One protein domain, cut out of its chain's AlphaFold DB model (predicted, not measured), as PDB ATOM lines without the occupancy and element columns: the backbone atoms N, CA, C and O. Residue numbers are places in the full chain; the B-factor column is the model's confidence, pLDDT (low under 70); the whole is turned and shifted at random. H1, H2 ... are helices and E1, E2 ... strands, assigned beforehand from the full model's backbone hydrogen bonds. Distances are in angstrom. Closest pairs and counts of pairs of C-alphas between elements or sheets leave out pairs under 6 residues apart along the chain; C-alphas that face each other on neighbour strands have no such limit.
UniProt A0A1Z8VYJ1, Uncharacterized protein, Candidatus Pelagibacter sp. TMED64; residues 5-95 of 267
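What this domain is: This is residues 5 to 95 of the 267 residues of an uncharacterized protein of Candidatus Pelagibacter sp. TMED64 (UniProt A0A1Z8VYJ1). A strongly twisted sheet of five strands has one short helix, H2, over one of its faces, while a second helix, H1, sticks out from this body on an arm, with residues 5 to 20 standing free. The 91 printed residues hold H1, H2, E1, E2, E3, E4 and E5 in that order; the class is mixed, helices and strands, with 44 residues in named elements, under half. The sheet's order is E1, E3, E4, E5, E2, all antiparallel. The whole is only just compact, close to loose, with a radius of gyration of the C-alphas of 14.3 A, and elongated, spanning 42 by 25 by 22 A.

Where its parts are: H1, residues 5 to 16, begins with C-alpha 5 at (10.078, -26.117, 15.666) and is 16.8 A long. H2 is residues 25 to 32, 10.3 A. E1 is residues 34 to 39, 13.4 A; E2 49 to 51; E3 63 to 68, 16.2 A; E4 73 to 77, 13.7 A; E5 87 to 90, ending with C-alpha 90 at (-18.073, -22.639, 2.350).

How they stand to each other: E3, E4 and E5 form a meander, each strand the antiparallel neighbour of the one before; with E2, the neighbour of E5, they make a Greek key. Within hydrogen-bond range are N 38 and O 65 across the neighbours E1 and E3, at 2.9 A, N 66 and O 74 across E3 and E4, at 2.8 A, N 88 and O 75 across E4 and E5, at 2.9 A, and N 89 and O 50 across E5 and E2, at 2.8 A. H2 is on the sheet at a height of 9.1 A, slantwise to the strands; its closest C-alphas to E3 are Ile 30 and Thr 68, 7.0 A. H1 is not on the sheet and is apart from H2. In H1 and H2 every O i to N i+4 pair is within hydrogen-bond range.

The domain as a whole: The C-alphas farthest apart, of Met 17 and Lys 92, are 43.0 A apart. The printed part has no cut; E2 to E3 is the long link. Mean pLDDT of the printed part is 79.0, with 21 residues under 70, among them 18 to 24 and 93 to 95.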
ATOM      1  N   ASN A   5       9.313 -25.267  14.761       55.66
ATOM      2  CA  ASN A   5      10.078 -26.117  15.666       55.66
ATOM      3  C   ASN A   5       9.897 -25.710  17.134       55.66
ATOM      4  O   ASN A   5       9.727 -26.580  17.985       55.66
ATOM      5  N   GLN A   6       9.844 -24.410  17.438       57.91
ATOM      6  CA  GLN A   6       9.549 -23.930  18.793       57.91
ATOM      7  C   GLN A   6       8.131 -24.320  19.229       57.91
ATOM      8  O   GLN A   6       7.928 -24.723  20.371       57.91
ATOM      9  N   ILE A   7       7.163 -24.297  18.308       62.94
ATOM     10  CA  ILE A   7       5.786 -24.734  18.579       62.94
ATOM     11  C   ILE A   7       5.738 -26.242  18.878       62.94
ATOM     12  O   ILE A   7       5.047 -26.663  19.807       62.94
ATOM     13  N   LYS A   8       6.486 -27.065  18.129       65.94
ATOM     14  CA  LYS A   8       6.595 -28.514  18.385       65.94
ATOM     15  C   LYS A   8       7.260 -28.819  19.728       65.94
ATOM     16  O   LYS A   8       6.751 -29.652  20.472       65.94
ATOM     17  N   ILE A   9       8.348 -28.126  20.067       70.31
ATOM     18  CA  ILE A   9       9.044 -28.304  21.351       70.31
ATOM     19  C   ILE A   9       8.133 -27.904  22.516       70.31
ATOM     20  O   ILE A   9       8.008 -28.647  23.488       70.31
ATOM     21  N   GLN A  10       7.420 -26.784  22.388       66.69
ATOM     22  CA  GLN A  10       6.468 -26.346  23.406       66.69
ATOM     23  C   GLN A  10       5.303 -27.335  23.572       66.69
ATOM     24  O   GLN A  10       4.829 -27.546  24.689       66.69
ATOM     25  N   ARG A  11       4.856 -27.992  22.485       62.84
ATOM     26  CA  ARG A  11       3.868 -29.083  22.570       62.84
ATOM     27  C   ARG A  11       4.372 -30.242  23.418       62.84
ATOM     28  O   ARG A  11       3.661 -30.626  24.337       62.84
ATOM     29  N   LEU A  12       5.577 -30.739  23.139       72.38
ATOM     30  CA  LEU A  12       6.173 -31.858  23.875       72.38
ATOM     31  C   LEU A  12       6.337 -31.537  25.367       72.38
ATOM     32  O   LEU A  12       6.087 -32.388  26.218       72.38
ATOM     33  N   TYR A  13       6.720 -30.301  25.685       74.81
ATOM     34  CA  TYR A  13       6.866 -29.847  27.065       74.81
ATOM     35  C   TYR A  13       5.528 -29.808  27.817       74.81
ATOM     36  O   TYR A  13       5.426 -30.300  28.937       74.81
ATOM     37  N   ASP A  14       4.487 -29.250  27.200       70.19
ATOM     38  CA  ASP A  14       3.165 -29.150  27.820       70.19
ATOM     39  C   ASP A  14       2.483 -30.517  28.002       70.19
ATOM     40  O   ASP A  14       1.798 -30.715  29.007       70.19
ATOM     41  N   ASP A  15       2.694 -31.452  27.069       68.81
ATOM     42  CA  ASP A  15       2.176 -32.823  27.163       68.81
ATOM     43  C   ASP A  15       2.869 -33.585  28.309       68.81
ATOM     44  O   ASP A  15       2.210 -34.267  29.093       68.81
ATOM     45  N   LYS A  16       4.185 -33.380  28.494       70.88
ATOM     46  CA  LYS A  16       4.940 -33.908  29.646       70.88
ATOM     47  C   LYS A  16       4.456 -33.336  30.984       70.88
ATOM     48  O   LYS A  16       4.559 -34.004  32.007       70.88
ATOM     49  N   MET A  17       3.920 -32.116  30.979       75.69
ATOM     50  CA  MET A  17       3.399 -31.432  32.168       75.69
ATOM     51  C   MET A  17       1.943 -31.791  32.507       75.69
ATOM     52  O   MET A  17       1.369 -31.193  33.415       75.69
ATOM     53  N   GLY A  18       1.315 -32.728  31.784       49.03
ATOM     54  CA  GLY A  18      -0.040 -33.196  32.097       49.03
ATOM     55  C   GLY A  18      -1.126 -32.124  31.943       49.03
ATOM     56  O   GLY A  18      -2.203 -32.241  32.528       49.03
ATOM     57  N   LYS A  19      -0.870 -31.061  31.169       57.59
ATOM     58  CA  LYS A  19      -1.870 -30.018  30.921       57.59
ATOM     59  C   LYS A  19      -3.008 -30.610  30.086       57.59
ATOM     60  O   LYS A  19      -2.841 -30.832  28.888       57.59
ATOM     61  N   VAL A  20      -4.175 -30.824  30.699       49.78
ATOM     62  CA  VAL A  20      -5.389 -31.255  29.987       49.78
ATOM     63  C   VAL A  20      -5.753 -30.186  28.962       49.78
ATOM     64  O   VAL A  20      -6.169 -29.072  29.291       49.78
ATOM     65  N   ARG A  21      -5.550 -30.507  27.687       54.81
ATOM     66  CA  ARG A  21      -5.918 -29.639  26.575       54.81
ATOM     67  C   ARG A  21      -7.315 -30.026  26.119       54.81
ATOM     68  O   ARG A  21      -7.530 -31.145  25.672       54.81
ATOM     69  N   TYR A  22      -8.248 -29.078  26.187       48.38
ATOM     70  CA  TYR A  22      -9.510 -29.185  25.458       48.38
ATOM     71  C   TYR A  22      -9.182 -29.089  23.966       48.38
ATOM     72  O   TYR A  22      -9.008 -27.995  23.419       48.38
ATOM     73  N   SER A  23      -8.966 -30.244  23.350       54.41
ATOM     74  CA  SER A  23      -8.744 -30.391  21.922       54.41
ATOM     75  C   SER A  23     -10.050 -30.859  21.306       54.41
ATOM     76  O   SER A  23     -10.694 -31.769  21.815       54.41
ATOM     77  N   ASN A  24     -10.481 -30.210  20.231       67.75
ATOM     78  CA  ASN A  24     -11.537 -30.781  19.415       67.75
ATOM     79  C   ASN A  24     -10.885 -31.874  18.560       67.75
ATOM     80  O   ASN A  24     -10.156 -31.554  17.618       67.75
ATOM     81  N   ASP A  25     -11.139 -33.141  18.896       75.44
ATOM     82  CA  ASP A  25     -10.514 -34.316  18.267       75.44
ATOM     83  C   ASP A  25     -10.577 -34.280  16.738       75.44
ATOM     84  O   ASP A  25      -9.624 -34.652  16.053       75.44
ATOM     85  N   ARG A  26     -11.672 -33.752  16.180       78.50
ATOM     86  CA  ARG A  26     -11.866 -33.629  14.732       78.50
ATOM     87  C   ARG A  26     -10.977 -32.562  14.103       78.50
ATOM     88  O   ARG A  26     -10.490 -32.719  12.988       78.50
ATOM     89  N   ILE A  27     -10.775 -31.453  14.800       80.94
ATOM     90  CA  ILE A  27      -9.869 -30.399  14.347       80.94
ATOM     91  C   ILE A  27      -8.428 -30.915  14.396       80.94
ATOM     92  O   ILE A  27      -7.681 -30.740  13.435       80.94
ATOM     93  N   GLN A  28      -8.069 -31.637  15.459       80.69
ATOM     94  CA  GLN A  28      -6.746 -32.238  15.597       80.69
ATOM     95  C   GLN A  28      -6.491 -33.325  14.547       80.69
ATOM     96  O   GLN A  28      -5.402 -33.369  13.977       80.69
ATOM     97  N   SER A  29      -7.489 -34.152  14.218       82.12
ATOM     98  CA  SER A  29      -7.362 -35.168  13.170       82.12
ATOM     99  C   SER A  29      -7.134 -34.546  11.790       82.12
ATOM    100  O   SER A  29      -6.270 -35.009  11.049       82.12
ATOM    101  N   ILE A  30      -7.847 -33.464  11.455       83.00
ATOM    102  CA  ILE A  30      -7.644 -32.732  10.195       83.00
ATOM    103  C   ILE A  30      -6.242 -32.127  10.157       83.00
ATOM    104  O   ILE A  30      -5.539 -32.273   9.159       83.00
ATOM    105  N   THR A  31      -5.810 -31.478  11.240       82.50
ATOM    106  CA  THR A  31      -4.480 -30.867  11.320       82.50
ATOM    107  C   THR A  31      -3.365 -31.904  11.206       82.50
ATOM    108  O   THR A  31      -2.425 -31.689  10.449       82.50
ATOM    109  N   ASN A  32      -3.487 -33.050  11.876       83.12
ATOM    110  CA  ASN A  32      -2.510 -34.136  11.783       83.12
ATOM    111  C   ASN A  32      -2.484 -34.780  10.389       83.12
ATOM    112  O   ASN A  32      -1.435 -35.227   9.939       83.12
ATOM    113  N   ASN A  33      -3.624 -34.803   9.692       81.81
ATOM    114  CA  ASN A  33      -3.734 -35.322   8.331       81.81
ATOM    115  C   ASN A  33      -3.472 -34.262   7.243       81.81
ATOM    116  O   ASN A  33      -3.723 -34.509   6.062       81.81
ATOM    117  N   SER A  34      -3.022 -33.061   7.609       83.31
ATOM    118  CA  SER A  34      -2.773 -31.982   6.652       83.31
ATOM    119  C   SER A  34      -1.377 -32.082   6.050       83.31
ATOM    120  O   SER A  34      -0.389 -32.107   6.776       83.31
ATOM    121  N   GLN A  35      -1.296 -32.069   4.721       80.94
ATOM    122  CA  GLN A  35      -0.037 -31.907   3.985       80.94
ATOM    123  C   GLN A  35       0.399 -30.449   3.946       80.94
ATOM    124  O   GLN A  35       1.582 -30.136   4.039       80.94
ATOM    125  N   ARG A  36      -0.572 -29.550   3.771       80.56
ATOM    126  CA  ARG A  36      -0.327 -28.123   3.597       80.56
ATOM    127  C   ARG A  36      -1.433 -27.325   4.263       80.56
ATOM    128  O   ARG A  36      -2.610 -27.651   4.126       80.56
ATOM    129  N   THR A  37      -1.036 -26.252   4.934       84.94
ATOM    130  CA  THR A  37      -1.951 -25.257   5.496       84.94
ATOM    131  C   THR A  37      -1.648 -23.906   4.865       84.94
ATOM    132  O   THR A  37      -0.480 -23.555   4.711       84.94
ATOM    133  N   VAL A  38      -2.680 -23.173   4.454       83.50
ATOM    134  CA  VAL A  38      -2.549 -21.870   3.788       83.50
ATOM    135  C   VAL A  38      -3.481 -20.872   4.457       83.50
ATOM    136  O   VAL A  38      -4.689 -21.097   4.492       83.50
ATOM    137  N   SER A  39      -2.935 -19.785   4.995       85.31
ATOM    138  CA  SER A  39      -3.730 -18.655   5.480       85.31
ATOM    139  C   SER A  39      -4.395 -17.957   4.296       85.31
ATOM    140  O   SER A  39      -3.778 -17.816   3.243       85.31
ATOM    141  N   ALA A  40      -5.662 -17.574   4.437       83.31
ATOM    142  CA  ALA A  40      -6.337 -16.830   3.385       83.31
ATOM    143  C   ALA A  40      -5.835 -15.381   3.352       83.31
ATOM    144  O   ALA A  40      -5.749 -14.742   4.400       83.31
ATOM    145  N   ASP A  41      -5.548 -14.870   2.154       81.44
ATOM    146  CA  ASP A  41      -5.083 -13.489   1.961       81.44
ATOM    147  C   ASP A  41      -6.185 -12.461   2.256       81.44
ATOM    148  O   ASP A  41      -5.917 -11.353   2.715       81.44
ATOM    149  N   GLU A  42      -7.444 -12.839   2.012       86.38
ATOM    150  CA  GLU A  42      -8.618 -12.026   2.314       86.38
ATOM    151  C   GLU A  42      -9.467 -12.682   3.413       86.38
ATOM    152  O   GLU A  42      -9.666 -13.903   3.405       86.38
ATOM    153  N   PRO A  43     -10.027 -11.892   4.345       90.69
ATOM    154  CA  PRO A  43     -10.939 -12.411   5.352       90.69
ATOM    155  C   PRO A  43     -12.297 -12.803   4.745       90.69
ATOM    156  O   PRO A  43     -12.655 -12.408   3.633       90.69
ATOM    157  N   ALA A  44     -13.092 -13.553   5.511       90.44
ATOM    158  CA  ALA A  44     -14.396 -14.052   5.081       90.44
ATOM    159  C   ALA A  44     -15.349 -12.930   4.631       90.44
ATOM    160  O   ALA A  44     -15.563 -11.940   5.340       90.44
ATOM    161  N   LYS A  45     -15.985 -13.122   3.473       92.06
ATOM    162  CA  LYS A  45     -16.984 -12.212   2.894       92.06
ATOM    163  C   LYS A  45     -18.392 -12.527   3.393       92.06
ATOM    164  O   LYS A  45     -18.668 -13.564   4.004       92.06
ATOM    165  N   LEU A  46     -19.324 -11.621   3.096       91.81
ATOM    166  CA  LEU A  46     -20.724 -11.767   3.485       91.81
ATOM    167  C   LEU A  46     -21.313 -13.074   2.953       91.81
ATOM    168  O   LEU A  46     -21.336 -13.311   1.745       91.81
ATOM    169  N   ASN A  47     -21.841 -13.893   3.870       89.38
ATOM    170  CA  ASN A  47     -22.532 -15.146   3.551       89.38
ATOM    171  C   ASN A  47     -21.651 -16.148   2.775       89.38
ATOM    172  O   ASN A  47     -22.162 -16.991   2.032       89.38
ATOM    173  N   GLU A  48     -20.329 -16.039   2.921       89.62
ATOM    174  CA  GLU A  48     -19.373 -16.923   2.260       89.62
ATOM    175  C   GLU A  48     -19.255 -18.266   2.979       89.62
ATOM    176  O   GLU A  48     -19.237 -19.312   2.329       89.62
ATOM    177  N   PHE A  49     -19.255 -18.242   4.313       93.12
ATOM    178  CA  PHE A  49     -19.100 -19.422   5.154       93.12
ATOM    179  C   PHE A  49     -20.208 -19.532   6.202       93.12
ATOM    180  O   PHE A  49     -20.804 -18.542   6.634       93.12
ATOM    181  N   ARG A  50     -20.440 -20.761   6.661       92.62
ATOM    182  CA  ARG A  50     -21.248 -21.070   7.846       92.62
ATOM    183  C   ARG A  50     -20.459 -21.939   8.817       92.62
ATOM    184  O   ARG A  50     -19.646 -22.758   8.396       92.62
ATOM    185  N   TYR A  51     -20.721 -21.788  10.106       90.88
ATOM    186  CA  TYR A  51     -20.276 -22.741  11.114       90.88
ATOM    187  C   TYR A  51     -21.032 -24.064  10.969       90.88
ATOM    188  O   TYR A  51     -22.106 -24.123  10.369       90.88
ATOM    189  N   GLU A  52     -20.503 -25.123  11.580       82.56
ATOM    190  CA  GLU A  52     -21.173 -26.431  11.632       82.56
ATOM    191  C   GLU A  52     -22.555 -26.361  12.299       82.56
ATOM    192  O   GLU A  52     -23.458 -27.101  11.926       82.56
ATOM    193  N   SER A  53     -22.756 -25.405  13.211       83.62
ATOM    194  CA  SER A  53     -24.057 -25.105  13.825       83.62
ATOM    195  C   SER A  53     -25.074 -24.457  12.876       83.62
ATOM    196  O   SER A  53     -26.191 -24.160  13.289       83.62
ATOM    197  N   GLY A  54     -24.695 -24.163  11.630       84.00
ATOM    198  CA  GLY A  54     -25.536 -23.498  10.634       84.00
ATOM    199  C   GLY A  54     -25.515 -21.967  10.694       84.00
ATOM    200  O   GLY A  54     -25.953 -21.324   9.741       84.00
ATOM    201  N   LYS A  55     -24.959 -21.362  11.756       91.88
ATOM    202  CA  LYS A  55     -24.807 -19.899  11.859       91.88
ATOM    203  C   LYS A  55     -23.841 -19.370  10.795       91.88
ATOM    204  O   LYS A  55     -22.795 -19.971  10.558       91.88
ATOM    205  N   ILE A  56     -24.165 -18.231  10.189       92.44
ATOM    206  CA  ILE A  56     -23.297 -17.563   9.208       92.44
ATOM    207  C   ILE A  56     -22.025 -17.062   9.907       92.44
ATOM    208  O   ILE A  56     -22.083 -16.561  11.031       92.44
ATOM    209  N   VAL A  57     -20.878 -17.217   9.248       93.56
ATOM    210  CA  VAL A  57     -19.604 -16.667   9.727       93.56
ATOM    211  C   VAL A  57     -19.601 -15.149   9.498       93.56
ATOM    212  O   VAL A  57     -19.917 -14.719   8.385       93.56
ATOM    213  N   PRO A  58     -19.264 -14.328  10.510       94.12
ATOM    214  CA  PRO A  58     -19.212 -12.876  10.362       94.12
ATOM    215  C   PRO A  58     -18.239 -12.421   9.271       94.12
ATOM    216  O   PRO A  58     -17.171 -13.013   9.088       94.12
ATOM    217  N   VAL A  59     -18.589 -11.330   8.590       93.94
ATOM    218  CA  VAL A  59     -17.693 -10.658   7.638       93.94
ATOM    219  C   VAL A  59     -16.425 -10.205   8.356       93.94
ATOM    220  O   VAL A  59     -16.494  -9.762   9.500       93.94
ATOM    221  N   GLY A  60     -15.272 -10.324   7.697       92.75
ATOM    222  CA  GLY A  60     -13.983  -9.946   8.278       92.75
ATOM    223  C   GLY A  60     -13.343 -11.042   9.137       92.75
ATOM    224  O   GLY A  60     -12.246 -10.849   9.648       92.75
ATOM    225  N   THR A  61     -13.984 -12.208   9.285       92.00
ATOM    226  CA  THR A  61     -13.393 -13.331  10.026       92.00
ATOM    227  C   THR A  61     -12.215 -13.912   9.250       92.00
ATOM    228  O   THR A  61     -12.393 -14.455   8.160       92.00
ATOM    229  N   GLU A  62     -11.018 -13.847   9.825       92.31
ATOM    230  CA  GLU A  62      -9.841 -14.521   9.276       92.31
ATOM    231  C   GLU A  62     -10.026 -16.040   9.265       92.31
ATOM    232  O   GLU A  62     -10.650 -16.617  10.167       92.31
ATOM    233  N   TYR A  63      -9.448 -16.705   8.270       92.19
ATOM    234  CA  TYR A  63      -9.475 -18.156   8.162       92.19
ATOM    235  C   TYR A  63      -8.241 -18.687   7.425       92.19
ATOM    236  O   TYR A  63      -7.513 -17.951   6.760       92.19
ATOM    237  N   HIS A  64      -8.020 -19.991   7.535       90.75
ATOM    238  CA  HIS A  64      -7.007 -20.729   6.794       90.75
ATOM    239  C   HIS A  64      -7.593 -22.029   6.237       90.75
ATOM    240  O   HIS A  64      -8.674 -22.483   6.633       90.75
ATOM    241  N   ILE A  65      -6.870 -22.610   5.286       88.62
ATOM    242  CA  ILE A  65      -7.270 -23.754   4.478       88.62
ATOM    243  C   ILE A  65      -6.306 -24.909   4.747       88.62
ATOM    244  O   ILE A  65      -5.093 -24.754   4.628       88.62
ATOM    245  N   HIS A  66      -6.856 -26.071   5.081       86.56
ATOM    246  CA  HIS A  66      -6.138 -27.328   5.245       86.56
ATOM    247  C   HIS A  66      -6.324 -28.207   4.008       86.56
ATOM    248  O   HIS A  66      -7.447 -28.605   3.693       86.56
ATOM    249  N   TYR A  67      -5.214 -28.550   3.357       82.50
ATOM    250  CA  TYR A  67      -5.138 -29.557   2.303       82.50
ATOM    251  C   TYR A  67      -4.632 -30.859   2.909       82.50
ATOM    252  O   TYR A  67      -3.511 -30.929   3.418       82.50
ATOM    253  N   THR A  68      -5.481 -31.876   2.894       81.44
ATOM    254  CA  THR A  68      -5.250 -33.140   3.606       81.44
ATOM    255  C   THR A  68      -4.730 -34.250   2.698       81.44
ATOM    256  O   THR A  68      -4.898 -34.189   1.480       81.44
ATOM    257  N   ASN A  69      -4.098 -35.274   3.287       69.62
ATOM    258  CA  ASN A  69      -3.556 -36.419   2.541       69.62
ATOM    259  C   ASN A  69      -4.628 -37.205   1.769       69.62
ATOM    260  O   ASN A  69      -4.310 -37.856   0.781       69.62
ATOM    261  N   ASP A  70      -5.892 -37.146   2.198       72.50
ATOM    262  CA  ASP A  70      -7.032 -37.770   1.517       72.50
ATOM    263  C   ASP A  70      -7.684 -36.843   0.476       72.50
ATOM    264  O   ASP A  70      -8.835 -37.048   0.088       72.50
ATOM    265  N   PHE A  71      -6.947 -35.824   0.018       73.25
ATOM    266  CA  PHE A  71      -7.357 -34.853  -1.000       73.25
ATOM    267  C   PHE A  71      -8.614 -34.047  -0.638       73.25
ATOM    268  O   PHE A  71      -9.310 -33.536  -1.518       73.25
ATOM    269  N   LYS A  72      -8.910 -33.897   0.658       78.00
ATOM    270  CA  LYS A  72      -9.989 -33.027   1.142       78.00
ATOM    271  C   LYS A  72      -9.463 -31.647   1.518       78.00
ATOM    272  O   LYS A  72      -8.315 -31.484   1.940       78.00
ATOM    273  N   VAL A  73     -10.349 -30.664   1.394       84.06
ATOM    274  CA  VAL A  73     -10.091 -29.268   1.745       84.06
ATOM    275  C   VAL A  73     -10.995 -28.881   2.907       84.06
ATOM    276  O   VAL A  73     -12.217 -29.006   2.809       84.06
ATOM    277  N   TYR A  74     -10.399 -28.413   4.000       88.19
ATOM    278  CA  TYR A  74     -11.126 -27.920   5.170       88.19
ATOM    279  C   TYR A  74     -10.793 -26.455   5.419       88.19
ATOM    280  O   TYR A  74      -9.648 -26.044   5.266       88.19
ATOM    281  N   TYR A  75     -11.785 -25.682   5.850       90.69
ATOM    282  CA  TYR A  75     -11.623 -24.273   6.194       90.69
ATOM    283  C   TYR A  75     -11.779 -24.121   7.703       90.69
ATOM    284  O   TYR A  75     -12.688 -24.708   8.300       90.69
ATOM    285  N   MET A  76     -10.904 -23.342   8.332       91.44
ATOM    286  CA  MET A  76     -10.930 -23.112   9.776       91.44
ATOM    287  C   MET A  76     -10.691 -21.645  10.112       91.44
ATOM    288  O   MET A  76      -9.880 -20.987   9.471       91.44
ATOM    289  N   THR A  77     -11.373 -21.126  11.135       91.75
ATOM    290  CA  THR A  77     -11.197 -19.729  11.564       91.75
ATOM    291  C   THR A  77      -9.829 -19.461  12.198       91.75
ATOM    292  O   THR A  77      -9.283 -20.305  12.920       91.75
ATOM    293  N   GLY A  78      -9.359 -18.225  12.033       86.38
ATOM    294  CA  GLY A  78      -8.088 -17.690  12.523       86.38
ATOM    295  C   GLY A  78      -6.989 -17.704  11.459       86.38
ATOM    296  O   GLY A  78      -7.059 -18.477  10.507       86.38
ATOM    297  N   HIS A  79      -5.960 -16.880  11.656       74.44
ATOM    298  CA  HIS A  79      -4.793 -16.786  10.768       74.44
ATOM    299  C   HIS A  79      -3.992 -18.093  10.667       74.44
ATOM    300  O   HIS A  79      -3.516 -18.473   9.603       74.44
ATOM    301  N   LEU A  80      -3.865 -18.792  11.796       70.88
ATOM    302  CA  LEU A  80      -3.227 -20.096  11.946       70.88
ATOM    303  C   LEU A  80      -4.036 -20.936  12.935       70.88
ATOM    304  O   LEU A  80      -4.804 -20.401  13.746       70.88
ATOM    305  N   HIS A  81      -3.826 -22.251  12.886       67.69
ATOM    306  CA  HIS A  81      -4.471 -23.189  13.791       67.69
ATOM    307  C   HIS A  81      -4.200 -22.832  15.258       67.69
ATOM    308  O   HIS A  81      -3.057 -22.821  15.719       67.69
ATOM    309  N   ASN A  82      -5.268 -22.578  16.007       69.94
ATOM    310  CA  ASN A  82      -5.211 -22.301  17.435       69.94
ATOM    311  C   ASN A  82      -6.385 -22.965  18.165       69.94
ATOM    312  O   ASN A  82      -7.333 -23.452  17.557       69.94
ATOM    313  N   ARG A  83      -6.356 -22.958  19.502       67.56
ATOM    314  CA  ARG A  83      -7.371 -23.634  20.335       67.56
ATOM    315  C   ARG A  83      -8.798 -23.083  20.160       67.56
ATOM    316  O   ARG A  83      -9.752 -23.710  20.603       67.56
ATOM    317  N   ARG A  84      -8.956 -21.899  19.562       76.75
ATOM    318  CA  ARG A  84     -10.249 -21.264  19.262       76.75
ATOM    319  C   ARG A  84     -10.652 -21.413  17.791       76.75
ATOM    320  O   ARG A  84     -11.713 -20.915  17.412       76.75
ATOM    321  N   SER A  85      -9.833 -22.071  16.969       84.38
ATOM    322  CA  SER A  85     -10.169 -22.366  15.580       84.38
ATOM    323  C   SER A  85     -11.420 -23.235  15.528       84.38
ATOM    324  O   SER A  85     -11.584 -24.182  16.294       84.38
ATOM    325  N   ARG A  86     -12.336 -22.877  14.630       88.81
ATOM    326  CA  ARG A  86     -13.581 -23.599  14.380       88.81
ATOM    327  C   ARG A  86     -13.658 -23.942  12.906       88.81
ATOM    328  O   ARG A  86     -13.288 -23.119  12.072       88.81
ATOM    329  N   ILE A  87     -14.162 -25.134  12.602       89.81
ATOM    330  CA  ILE A  87     -14.421 -25.554  11.225       89.81
ATOM    331  C   ILE A  87     -15.533 -24.674  10.651       89.81
ATOM    332  O   ILE A  87     -16.565 -24.446  11.292       89.81
ATOM    333  N   ILE A  88     -15.307 -24.182   9.440       91.25
ATOM    334  CA  ILE A  88     -16.282 -23.423   8.666       91.25
ATOM    335  C   ILE A  88     -16.500 -24.107   7.321       91.25
ATOM    336  O   ILE A  88     -15.609 -24.742   6.761       91.25
ATOM    337  N   ILE A  89     -17.723 -24.012   6.814       89.44
ATOM    338  CA  ILE A  89     -18.163 -24.689   5.600       89.44
ATOM    339  C   ILE A  89     -18.471 -23.612   4.560       89.44
ATOM    340  O   ILE A  89     -19.345 -22.772   4.816       89.44
ATOM    341  N   PRO A  90     -17.787 -23.599   3.403       87.88
ATOM    342  CA  PRO A  90     -18.073 -22.639   2.350       87.88
ATOM    343  C   PRO A  90     -19.470 -22.882   1.784       87.88
ATOM    344  O   PRO A  90     -19.896 -24.014   1.553       87.88
ATOM    345  N   LYS A  91     -20.195 -21.800   1.515       83.88
ATOM    346  CA  LYS A  91     -21.509 -21.855   0.871       83.88
ATOM    347  C   LYS A  91     -21.398 -22.189  -0.616       83.88
ATOM    348  O   LYS A  91     -22.277 -22.844  -1.168       83.88
ATOM    349  N   LYS A  92     -20.321 -21.737  -1.267       73.94
ATOM    350  CA  LYS A  92     -20.001 -22.036  -2.668       73.94
ATOM    351  C   LYS A  92     -18.751 -22.914  -2.706       73.94
ATOM    352  O   LYS A  92     -17.674 -22.442  -2.367       73.94
ATOM    353  N   ASN A  93     -18.878 -24.163  -3.158       57.91
ATOM    354  CA  ASN A  93     -17.725 -25.036  -3.403       57.91
ATOM    355  C   ASN A  93     -16.920 -24.512  -4.603       57.91
ATOM    356  O   ASN A  93     -17.212 -24.838  -5.756       57.91
ATOM    357  N   LYS A  94     -15.908 -23.682  -4.342       58.66
ATOM    358  CA  LYS A  94     -14.872 -23.351  -5.324       58.66
ATOM    359  C   LYS A  94     -13.790 -24.423  -5.216       58.66
ATOM    360  O   LYS A  94     -12.939 -24.356  -4.346       58.66
ATOM    361  N   SER A  95     -13.873 -25.458  -6.047       61.19
ATOM    362  CA  SER A  95     -12.777 -26.422  -6.166       61.19
ATOM    363  C   SER A  95     -11.583 -25.738  -6.833       61.19
ATOM    364  O   SER A  95     -11.747 -25.167  -7.914       61.19
TER     365      SER A  95